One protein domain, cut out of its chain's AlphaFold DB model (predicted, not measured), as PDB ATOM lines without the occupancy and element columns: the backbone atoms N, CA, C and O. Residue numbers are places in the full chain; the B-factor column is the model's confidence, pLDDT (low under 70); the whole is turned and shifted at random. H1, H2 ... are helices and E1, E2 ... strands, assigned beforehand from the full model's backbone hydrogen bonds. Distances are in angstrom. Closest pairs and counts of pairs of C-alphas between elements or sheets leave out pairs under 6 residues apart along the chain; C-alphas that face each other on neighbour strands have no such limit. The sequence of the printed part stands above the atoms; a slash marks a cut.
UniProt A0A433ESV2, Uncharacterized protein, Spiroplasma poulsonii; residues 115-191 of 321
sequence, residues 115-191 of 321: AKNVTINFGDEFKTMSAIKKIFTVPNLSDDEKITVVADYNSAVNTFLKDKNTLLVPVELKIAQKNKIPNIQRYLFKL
ATOM      1  N   ALA A 115     -33.891  13.182 -13.726       92.06
ATOM      2  CA  ALA A 115     -32.903  12.261 -13.180       92.06
ATOM      3  C   ALA A 115     -33.390  10.820 -13.360       92.06
ATOM      4  O   ALA A 115     -34.553  10.502 -13.111       92.06
ATOM      5  N   LYS A 116     -32.493   9.943 -13.802       93.75
ATOM      6  CA  LYS A 116     -32.746   8.504 -13.859       93.75
ATOM      7  C   LYS A 116     -32.561   7.910 -12.468       93.75
ATOM      8  O   LYS A 116     -31.708   8.363 -11.709       93.75
ATOM      9  N   ASN A 117     -33.314   6.859 -12.156       92.00
ATOM     10  CA  ASN A 117     -33.145   6.117 -10.909       92.00
ATOM     11  C   ASN A 117     -31.919   5.190 -10.999       92.00
ATOM     12  O   ASN A 117     -32.046   3.997 -11.269       92.00
ATOM     13  N   VAL A 118     -30.727   5.768 -10.859       92.94
ATOM     14  CA  VAL A 118     -29.438   5.069 -10.924       92.94
ATOM     15  C   VAL A 118     -28.546   5.494  -9.763       92.94
ATOM     16  O   VAL A 118     -28.712   6.569  -9.190       92.94
ATOM     17  N   THR A 119     -27.574   4.655  -9.424       91.50
ATOM     18  CA  THR A 119     -26.508   5.011  -8.483       91.50
ATOM     19  C   THR A 119     -25.310   5.596  -9.223       91.50
ATOM     20  O   THR A 119     -25.028   5.184 -10.350       91.50
ATOM     21  N   ILE A 120     -24.567   6.484  -8.568       92.44
ATOM     22  CA  ILE A 120     -23.280   7.002  -9.063       92.44
ATOM     23  C   ILE A 120     -22.127   6.430  -8.238       92.44
ATOM     24  O   ILE A 120     -22.350   5.954  -7.127       92.44
ATOM     25  N   ASN A 121     -20.902   6.467  -8.752       91.50
ATOM     26  CA  ASN A 121     -19.703   6.083  -8.004       91.50
ATOM     27  C   ASN A 121     -18.946   7.327  -7.532       91.50
ATOM     28  O   ASN A 121     -19.132   8.437  -8.038       91.50
ATOM     29  N   PHE A 122     -18.096   7.145  -6.525       91.19
ATOM     30  CA  PHE A 122     -17.244   8.224  -6.050       91.19
ATOM     31  C   PHE A 122     -16.217   8.597  -7.123       91.19
ATOM     32  O   PHE A 122     -15.483   7.737  -7.608       91.19
ATOM     33  N   GLY A 123     -16.176   9.880  -7.486       89.44
ATOM     34  CA  GLY A 123     -15.286  10.397  -8.519       89.44
ATOM     35  C   GLY A 123     -15.804  10.270  -9.954       89.44
ATOM     36  O   GLY A 123     -15.029  10.547 -10.867       89.44
ATOM     37  N   ASP A 124     -17.074   9.888 -10.162       91.12
ATOM     38  CA  ASP A 124     -17.706   9.929 -11.488       91.12
ATOM     39  C   ASP A 124     -17.619  11.359 -12.067       91.12
ATOM     40  O   ASP A 124     -18.054  12.336 -11.450       91.12
ATOM     41  N   GLU A 125     -17.099  11.490 -13.289       89.56
ATOM     42  CA  GLU A 125     -16.995  12.773 -13.990       89.56
ATOM     43  C   GLU A 125     -18.004  12.871 -15.144       89.56
ATOM     44  O   GLU A 125     -17.989  12.091 -16.100       89.56
ATOM     45  N   PHE A 126     -18.846  13.905 -15.124       92.00
ATOM     46  CA  PHE A 126     -19.896  14.121 -16.128       92.00
ATOM     47  C   PHE A 126     -19.482  15.130 -17.210       92.00
ATOM     48  O   PHE A 126     -20.232  16.036 -17.572       92.00
ATOM     49  N   LYS A 127     -18.258  14.977 -17.736       89.31
ATOM     50  CA  LYS A 127     -17.658  15.895 -18.728       89.31
ATOM     51  C   LYS A 127     -18.234  15.748 -20.140       89.31
ATOM     52  O   LYS A 127     -18.171  16.686 -20.929       89.31
ATOM     53  N   THR A 128     -18.769  14.574 -20.480       92.12
ATOM     54  CA  THR A 128     -19.296  14.279 -21.821       92.12
ATOM     55  C   THR A 128     -20.810  14.112 -21.803       92.12
ATOM     56  O   THR A 128     -21.392  13.649 -20.822       92.12
ATOM     57  N   MET A 129     -21.463  14.404 -22.932       91.25
ATOM     58  CA  MET A 129     -22.907  14.188 -23.073       91.25
ATOM     59  C   MET A 129     -23.297  12.713 -22.880       91.25
ATOM     60  O   MET A 129     -24.378  12.429 -22.373       91.25
ATOM     61  N   SER A 130     -22.420  11.766 -23.240       91.81
ATOM     62  CA  SER A 130     -22.647  10.340 -22.971       91.81
ATOM     63  C   SER A 130     -22.689  10.055 -21.468       91.81
ATOM     64  O   SER A 130     -23.632   9.412 -21.012       91.81
ATOM     65  N   ALA A 131     -21.739  10.585 -20.687       92.75
ATOM     66  CA  ALA A 131     -21.736  10.441 -19.232       92.75
ATOM     67  C   ALA A 131     -22.979  11.083 -18.594       92.75
ATOM     68  O   ALA A 131     -23.648  10.445 -17.786       92.75
ATOM     69  N   ILE A 132     -23.354  12.293 -19.022       94.12
ATOM     70  CA  ILE A 132     -24.570  12.977 -18.549       94.12
ATOM     71  C   ILE A 132     -25.819  12.131 -18.844       94.12
ATOM     72  O   ILE A 132     -26.651  11.920 -17.964       94.12
ATOM     73  N   LYS A 133     -25.939  11.575 -20.057       94.12
ATOM     74  CA  LYS A 133     -27.076  10.730 -20.460       94.12
ATOM     75  C   LYS A 133     -27.168   9.400 -19.701       94.12
ATOM     76  O   LYS A 133     -28.220   8.758 -19.759       94.12
ATOM     77  N   LYS A 134     -26.123   8.967 -18.984       93.69
ATOM     78  CA  LYS A 134     -26.207   7.794 -18.093       93.69
ATOM     79  C   LYS A 134     -27.097   8.071 -16.882       93.69
ATOM     80  O   LYS A 134     -27.824   7.175 -16.469       93.69
ATOM     81  N   ILE A 135     -27.081   9.303 -16.372       94.75
ATOM     82  CA  ILE A 135     -27.788   9.689 -15.141       94.75
ATOM     83  C   ILE A 135     -28.989  10.615 -15.383       94.75
ATOM     84  O   ILE A 135     -29.865  10.711 -14.530       94.75
ATOM     85  N   PHE A 136     -29.087  11.239 -16.559       95.12
ATOM     86  CA  PHE A 136     -30.191  12.124 -16.930       95.12
ATOM     87  C   PHE A 136     -30.849  11.726 -18.251       95.12
ATOM     88  O   PHE A 136     -30.204  11.238 -19.182       95.12
ATOM     89  N   THR A 137     -32.146  11.997 -18.357       92.88
ATOM     90  CA  THR A 137     -32.857  12.065 -19.636       92.88
ATOM     91  C   THR A 137     -32.775  13.500 -20.142       92.88
ATOM     92  O   THR A 137     -33.442  14.391 -19.622       92.88
ATOM     93  N   VAL A 138     -31.905  13.723 -21.127       90.31
ATOM     94  CA  VAL A 138     -31.611  15.056 -21.669       90.31
ATOM     95  C   VAL A 138     -32.428  15.284 -22.949       90.31
ATOM     96  O   VAL A 138     -32.256  14.509 -23.895       90.31
ATOM     97  N   PRO A 139     -33.290  16.317 -23.009       86.81
ATOM     98  CA  PRO A 139     -34.029  16.669 -24.219       86.81
ATOM     99  C   PRO A 139     -33.102  17.256 -25.294       86.81
ATOM    100  O   PRO A 139     -31.947  17.591 -25.027       86.81
ATOM    101  N   ASN A 140     -33.612  17.419 -26.518       86.88
ATOM    102  CA  ASN A 140     -32.851  18.054 -27.597       86.88
ATOM    103  C   ASN A 140     -32.433  19.474 -27.197       86.88
ATOM    104  O   ASN A 140     -33.278  20.294 -26.822       86.88
ATOM    105  N   LEU A 141     -31.134  19.755 -27.280       86.44
ATOM    106  CA  LEU A 141     -30.553  21.063 -26.984       86.44
ATOM    107  C   LEU A 141     -30.495  21.910 -28.254       86.44
ATOM    108  O   LEU A 141     -30.298  21.370 -29.339       86.44
ATOM    109  N   SER A 142     -30.681  23.223 -28.123       86.62
ATOM    110  CA  SER A 142     -30.335  24.161 -29.195       86.62
ATOM    111  C   SER A 142     -28.820  24.342 -29.283       86.62
ATOM    112  O   SER A 142     -28.099  24.108 -28.312       86.62
ATOM    113  N   ASP A 143     -28.334  24.822 -30.426       86.31
ATOM    114  CA  ASP A 143     -26.894  24.993 -30.688       86.31
ATOM    115  C   ASP A 143     -26.188  25.938 -29.695       86.31
ATOM    116  O   ASP A 143     -24.972  25.884 -29.511       86.31
ATOM    117  N   ASP A 144     -26.944  26.820 -29.038       89.19
ATOM    118  CA  ASP A 144     -26.447  27.780 -28.054       89.19
ATOM    119  C   ASP A 144     -26.660  27.353 -26.589       89.19
ATOM    120  O   ASP A 144     -26.250  28.088 -25.680       89.19
ATOM    121  N   GLU A 145     -27.273  26.189 -26.346       90.19
ATOM    122  CA  GLU A 145     -27.455  25.589 -25.022       90.19
ATOM    123  C   GLU A 145     -26.264  24.692 -24.662       90.19
ATOM    124  O   GLU A 145     -25.855  23.804 -25.409       90.19
ATOM    125  N   LYS A 146     -25.713  24.891 -23.463       90.00
ATOM    126  CA  LYS A 146     -24.641  24.061 -22.906       90.00
ATOM    127  C   LYS A 146     -25.060  23.506 -21.558       90.00
ATOM    128  O   LYS A 146     -25.445  24.273 -20.677       90.00
ATOM    129  N   ILE A 147     -24.939  22.192 -21.397       91.19
ATOM    130  CA  ILE A 147     -25.149  21.518 -20.116       91.19
ATOM    131  C   ILE A 147     -23.801  21.237 -19.464       91.19
ATOM    132  O   ILE A 147     -22.894  20.703 -20.100       91.19
ATOM    133  N   THR A 148     -23.699  21.561 -18.182       91.19
ATOM    134  CA  THR A 148     -22.600  21.143 -17.309       91.19
ATOM    135  C   THR A 148     -23.179  20.461 -16.081       91.19
ATOM    136  O   THR A 148     -24.151  20.964 -15.517       91.19
ATOM    137  N   VAL A 149     -22.589  19.340 -15.672       92.75
ATOM    138  CA  VAL A 149     -23.030  18.555 -14.514       92.75
ATOM    139  C   VAL A 149     -21.855  18.346 -13.569       92.75
ATOM    140  O   VAL A 149     -20.772  17.975 -14.020       92.75
ATOM    141  N   VAL A 150     -22.066  18.590 -12.276       89.44
ATOM    142  CA  VAL A 150     -21.042  18.463 -11.228       89.44
ATOM    143  C   VAL A 150     -21.649  17.781 -10.002       89.44
ATOM    144  O   VAL A 150     -22.759  18.120  -9.599       89.44
ATOM    145  N   ALA A 151     -20.933  16.818  -9.421       88.88
ATOM    146  CA  ALA A 151     -21.284  16.219  -8.136       88.88
ATOM    147  C   ALA A 151     -20.681  17.047  -6.988       88.88
ATOM    148  O   ALA A 151     -19.505  17.397  -7.039       88.88
ATOM    149  N   ASP A 152     -21.479  17.362  -5.968       84.31
ATOM    150  CA  ASP A 152     -21.078  18.119  -4.776       84.31
ATOM    151  C   ASP A 152     -21.000  17.168  -3.570       84.31
ATOM    152  O   ASP A 152     -21.956  17.015  -2.807       84.31
ATOM    153  N   TYR A 153     -19.856  16.496  -3.401       80.06
ATOM    154  CA  TYR A 153     -19.642  15.601  -2.258       80.06
ATOM    155  C   TYR A 153     -19.515  16.377  -0.936       80.06
ATOM    156  O   TYR A 153     -19.946  15.887   0.108       80.06
ATOM    157  N   ASN A 154     -19.017  17.616  -0.978       73.00
ATOM    158  CA  ASN A 154     -18.797  18.447   0.206       73.00
ATOM    159  C   ASN A 154     -20.097  18.771   0.964       73.00
ATOM    160  O   ASN A 154     -20.113  18.773   2.198       73.00
ATOM    161  N   SER A 155     -21.204  19.020   0.256       68.19
ATOM    162  CA  SER A 155     -22.509  19.222   0.909       68.19
ATOM    163  C   SER A 155     -23.217  17.921   1.305       68.19
ATOM    164  O   SER A 155     -23.965  17.905   2.287       68.19
ATOM    165  N   ALA A 156     -22.956  16.832   0.577       64.19
ATOM    166  CA  ALA A 156     -23.532  15.511   0.819       64.19
ATOM    167  C   ALA A 156     -23.078  14.911   2.153       64.19
ATOM    168  O   ALA A 156     -23.891  14.517   2.992       64.19
ATOM    169  N   VAL A 157     -21.757  14.840   2.340       67.19
ATOM    170  CA  VAL A 157     -21.147  14.024   3.394       67.19
ATOM    171  C   VAL A 157     -21.398  14.634   4.775       67.19
ATOM    172  O   VAL A 157     -21.732  13.908   5.709       67.19
ATOM    173  N   ASN A 158     -21.373  15.966   4.881       62.94
ATOM    174  CA  ASN A 158     -21.701  16.704   6.108       62.94
ATOM    175  C   ASN A 158     -23.094  16.374   6.674       62.94
ATOM    176  O   ASN A 158     -23.267  16.238   7.884       62.94
ATOM    177  N   THR A 159     -24.098  16.256   5.803       60.69
ATOM    178  CA  THR A 159     -25.467  15.929   6.228       60.69
ATOM    179  C   THR A 159     -25.593  14.436   6.523       60.69
ATOM    180  O   THR A 159     -26.220  14.034   7.499       60.69
ATOM    181  N   PHE A 160     -24.945  13.610   5.707       64.31
ATOM    182  CA  PHE A 160     -25.067  12.162   5.755       64.31
ATOM    183  C   PHE A 160     -24.431  11.498   6.990       64.31
ATOM    184  O   PHE A 160     -24.978  10.519   7.502       64.31
ATOM    185  N   LEU A 161     -23.322  12.031   7.515       61.38
ATOM    186  CA  LEU A 161     -22.648  11.481   8.704       61.38
ATOM    187  C   LEU A 161     -23.551  11.428   9.957       61.38
ATOM    188  O   LEU A 161     -23.245  10.695  10.899       61.38
ATOM    189  N   LYS A 162     -24.687  12.141   9.944       62.09
ATOM    190  CA  LYS A 162     -25.702  12.140  11.007       62.09
ATOM    191  C   LYS A 162     -26.668  10.944  10.934       62.09
ATOM    192  O   LYS A 162     -26.988  10.389  11.980       62.09
ATOM    193  N   ASP A 163     -27.046  10.493   9.730       61.41
ATOM    194  CA  ASP A 163     -28.098   9.473   9.509       61.41
ATOM    195  C   ASP A 163     -27.564   8.096   9.030       61.41
ATOM    196  O   ASP A 163     -28.308   7.116   8.965       61.41
ATOM    197  N   LYS A 164     -26.264   8.010   8.702       65.38
ATOM    198  CA  LYS A 164     -25.382   6.820   8.554       65.38
ATOM    199  C   LYS A 164     -25.771   5.649   7.623       65.38
ATOM    200  O   LYS A 164     -24.906   4.803   7.405       65.38
ATOM    201  N   ASN A 165     -26.959   5.598   7.007       64.81
ATOM    202  CA  ASN A 165     -27.412   4.401   6.259       64.81
ATOM    203  C   ASN A 165     -27.402   4.511   4.714       64.81
ATOM    204  O   ASN A 165     -27.316   3.504   4.014       64.81
ATOM    205  N   THR A 166     -27.529   5.702   4.119       73.19
ATOM    206  CA  THR A 166     -27.397   5.922   2.660       73.19
ATOM    207  C   THR A 166     -26.837   7.307   2.323       73.19
ATOM    208  O   THR A 166     -27.483   8.312   2.605       73.19
ATOM    209  N   LEU A 167     -25.666   7.366   1.675       79.31
ATOM    210  CA  LEU A 167     -25.078   8.628   1.210       79.31
ATOM    211  C   LEU A 167     -25.750   9.077  -0.092       79.31
ATOM    212  O   LEU A 167     -25.603   8.438  -1.140       79.31
ATOM    213  N   LEU A 168     -26.492  10.180  -0.005       84.06
ATOM    214  CA  LEU A 168     -27.086  10.876  -1.142       84.06
ATOM    215  C   LEU A 168     -26.198  12.052  -1.535       84.06
ATOM    216  O   LEU A 168     -26.016  12.982  -0.754       84.06
ATOM    217  N   VAL A 169     -25.671  12.016  -2.752       87.00
ATOM    218  CA  VAL A 169     -24.802  13.049  -3.310       87.00
ATOM    219  C   VAL A 169     -25.640  14.014  -4.149       87.00
ATOM    220  O   VAL A 169     -26.266  13.580  -5.124       87.00
ATOM    221  N   PRO A 170     -25.670  15.315  -3.807       87.69
ATOM    222  CA  PRO A 170     -26.214  16.340  -4.674       87.69
ATOM    223  C   PRO A 170     -25.412  16.422  -5.969       87.69
ATOM    224  O   PRO A 170     -24.195  16.574  -5.968       87.69
ATOM    225  N   VAL A 171     -26.117  16.343  -7.087       89.50
ATOM    226  CA  VAL A 171     -25.584  16.569  -8.424       89.50
ATOM    227  C   VAL A 171     -26.264  17.809  -8.979       89.50
ATOM    228  O   VAL A 171     -27.490  17.861  -9.129       89.50
ATOM    229  N   GLU A 172     -25.459  18.826  -9.261       89.69
ATOM    230  CA  GLU A 172     -25.911  20.063  -9.875       89.69
ATOM    231  C   GLU A 172     -25.850  19.942 -11.392       89.69
ATOM    232  O   GLU A 172     -24.796  19.682 -11.974       89.69
ATOM    233  N   LEU A 173     -26.983  20.184 -12.041       91.44
ATOM    234  CA  LEU A 173     -27.082  20.319 -13.481       91.44
ATOM    235  C   LEU A 173     -27.324  21.783 -13.823       91.44
ATOM    236  O   LEU A 173     -28.288  22.396 -13.371       91.44
ATOM    237  N   LYS A 174     -26.466  22.341 -14.673       90.00
ATOM    238  CA  LYS A 174     -26.549  23.725 -15.137       90.00
ATOM    239  C   LYS A 174     -26.762  23.768 -16.641       90.00
ATOM    240  O   LYS A 174     -25.947  23.249 -17.398       90.00
ATOM    241  N   ILE A 175     -27.818  24.459 -17.061       90.31
ATOM    242  CA  ILE A 175     -28.109  24.794 -18.456       90.31
ATOM    243  C   ILE A 175     -27.723  26.258 -18.674       90.31
ATOM    244  O   ILE A 175     -28.354  27.175 -18.147       90.31
ATOM    245  N   ALA A 176     -26.667  26.491 -19.445       89.06
ATOM    246  CA  ALA A 176     -26.217  27.820 -19.831       89.06
ATOM    247  C   ALA A 176     -26.629  28.128 -21.274       89.06
ATOM    248  O   ALA A 176     -26.540  27.273 -22.148       89.06
ATOM    249  N   GLN A 177     -27.030  29.374 -21.525       87.81
ATOM    250  CA  GLN A 177     -27.341  29.873 -22.863       87.81
ATOM    251  C   GLN A 177     -26.768  31.281 -23.033       87.81
ATOM    252  O   GLN A 177     -26.712  32.063 -22.072       87.81
ATOM    253  N   LYS A 178     -26.322  31.619 -24.249       82.94
ATOM    254  CA  LYS A 178     -25.709  32.923 -24.542       82.94
ATOM    255  C   LYS A 178     -26.638  34.065 -24.119       82.94
ATOM    256  O   LYS A 178     -27.831  34.055 -24.400       82.94
ATOM    257  N   ASN A 179     -26.082  35.061 -23.426       79.00
ATOM    258  CA  ASN A 179     -26.800  36.242 -22.929       79.00
ATOM    259  C   ASN A 179     -27.998  35.958 -22.002       79.00
ATOM    260  O   ASN A 179     -28.766  36.874 -21.714       79.00
ATOM    261  N   LYS A 180     -28.128  34.745 -21.453       82.88
ATOM    262  CA  LYS A 180     -29.165  34.392 -20.472       82.88
ATOM    263  C   LYS A 180     -28.564  34.049 -19.112       82.88
ATOM    264  O   LYS A 180     -27.342  33.954 -18.959       82.88
ATOM    265  N   ILE A 181     -29.404  34.022 -18.089       77.69
ATOM    266  CA  ILE A 181     -29.012  33.587 -16.742       77.69
ATOM    267  C   ILE A 181     -29.076  32.058 -16.729       77.69
ATOM    268  O   ILE A 181     -30.118  31.535 -17.111       77.69
ATOM    269  N   PRO A 182     -28.003  31.336 -16.358       84.12
ATOM    270  CA  PRO A 182     -28.036  29.880 -16.340       84.12
ATOM    271  C   PRO A 182     -29.144  29.351 -15.430       84.12
ATOM    272  O   PRO A 182     -29.369  29.895 -14.350       84.12
ATOM    273  N   ASN A 183     -29.803  28.286 -15.867       84.56
ATOM    274  CA  ASN A 183     -30.749  27.543 -15.051       84.56
ATOM    275  C   ASN A 183     -29.986  26.429 -14.320       84.56
ATOM    276  O   ASN A 183     -29.223  25.710 -14.965       84.56
ATOM    277  N   ILE A 184     -30.149  26.314 -13.002       85.00
ATOM    278  CA  ILE A 184     -29.468  25.308 -12.175       85.00
ATOM    279  C   ILE A 184     -30.530  24.453 -11.494       85.00
ATOM    280  O   ILE A 184     -31.411  24.973 -10.814       85.00
ATOM    281  N   GLN A 185     -30.413  23.145 -11.669       86.25
ATOM    282  CA  GLN A 185     -31.269  22.125 -11.083       86.25
ATOM    283  C   GLN A 185     -30.408  21.229 -10.189       86.25
ATOM    284  O   GLN A 185     -29.267  20.917 -10.532       86.25
ATOM    285  N   ARG A 186     -30.936  20.831  -9.030       87.00
ATOM    286  CA  ARG A 186     -30.245  19.959  -8.072       87.00
ATOM    287  C   ARG A 186     -31.000  18.649  -7.936       87.00
ATOM    288  O   ARG A 186     -32.205  18.662  -7.699       87.00
ATOM    289  N   TYR A 187     -30.273  17.546  -8.044       88.81
ATOM    290  CA  TYR A 187     -30.799  16.190  -7.911       88.81
ATOM    291  C   TYR A 187     -29.973  15.420  -6.889       88.81
ATOM    292  O   TYR A 187     -28.795  15.708  -6.713       88.81
ATOM    293  N   LEU A 188     -30.576  14.444  -6.218       88.19
ATOM    294  CA  LEU A 188     -29.887  13.588  -5.254       88.19
ATOM    295  C   LEU A 188     -29.686  12.204  -5.864       88.19
ATOM    296  O   LEU A 188     -30.654  11.580  -6.298       88.19
ATOM    297  N   PHE A 189     -28.447  11.719  -5.871       89.69
ATOM    298  CA  PHE A 189     -28.103  10.376  -6.335       89.69
ATOM    299  C   PHE A 189     -27.516   9.552  -5.198       89.69
ATOM    300  O   PHE A 189     -26.698  10.040  -4.422       89.69
ATOM    301  N   LYS A 190     -27.896   8.276  -5.112       88.12
ATOM    302  CA  LYS A 190     -27.283   7.348  -4.158       88.12
ATOM    303  C   LYS A 190     -25.869   6.993  -4.615       88.12
ATOM    304  O   LYS A 190     -25.672   6.594  -5.765       88.12
ATOM    305  N   LEU A 191     -24.904   7.105  -3.704       88.00
ATOM    306  CA  LEU A 191     -23.538   6.657  -3.948       88.00
ATOM    307  C   LEU A 191     -23.453   5.127  -3.829       88.00
ATOM    308  O   LEU A 191     -23.962   4.528  -2.881       88.00
TER     309      LEU A 191
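What this domain is: This is residues 115 to 191 of the 321 residues of an uncharacterized protein of Spiroplasma poulsonii (UniProt A0A433ESV2). A narrow sheet of three antiparallel strands, E1 - E2 - E3, has the short helix H1 over one face and helix H2 at one end. The 77 printed residues hold H1, E1, H2, E2 and E3 in chain order, a mixed class of helices and strands. The whole is elongated, 43 by 23 by 18 A, and only just compact, close to loose, with a radius of gyration of the C-alphas of 13.6 A.

How they stand to each other: Inner strand E2, residues 168 to 177, is antiparallel to E1, residues 145 to 151, at 161 degrees; N 148 and O 174 are 2.9 A apart, within hydrogen-bond range. E2 and E3, residues 183 to 190, form a hairpin at 156 degrees, with N 171 and O 187 2.8 A apart. H1, residues 129 to 135, is on the sheet at a height of 9.2 A; its closest C-alphas to E1 are Ile 132 and Val 149, 7.1 A. H2, residues 153 to 160, stands at the sheet's level; its closest C-alphas to E2 are Ala 156 and Val 169, 5.0 A. H1 and H2 are apart. O i to N i+4 pairs within range are 2 of 3 in H1 and 2 of 4 in H2.

Where its parts are: E2 spans 28.9 A, E3 23.2 A and E1 20.3 A; H1 and H2 each span 10.3 A. C-alpha 129 is at (-22.907, 14.188, -23.073) and C-alpha 190 at (-27.283, 7.348, -4.158).

The domain as a whole: The farthest C-alphas, Asp 143 and Lys 162, are 43.6 A apart. The printed part has no cut and no long link; residues 155 to 165 are under pLDDT 70.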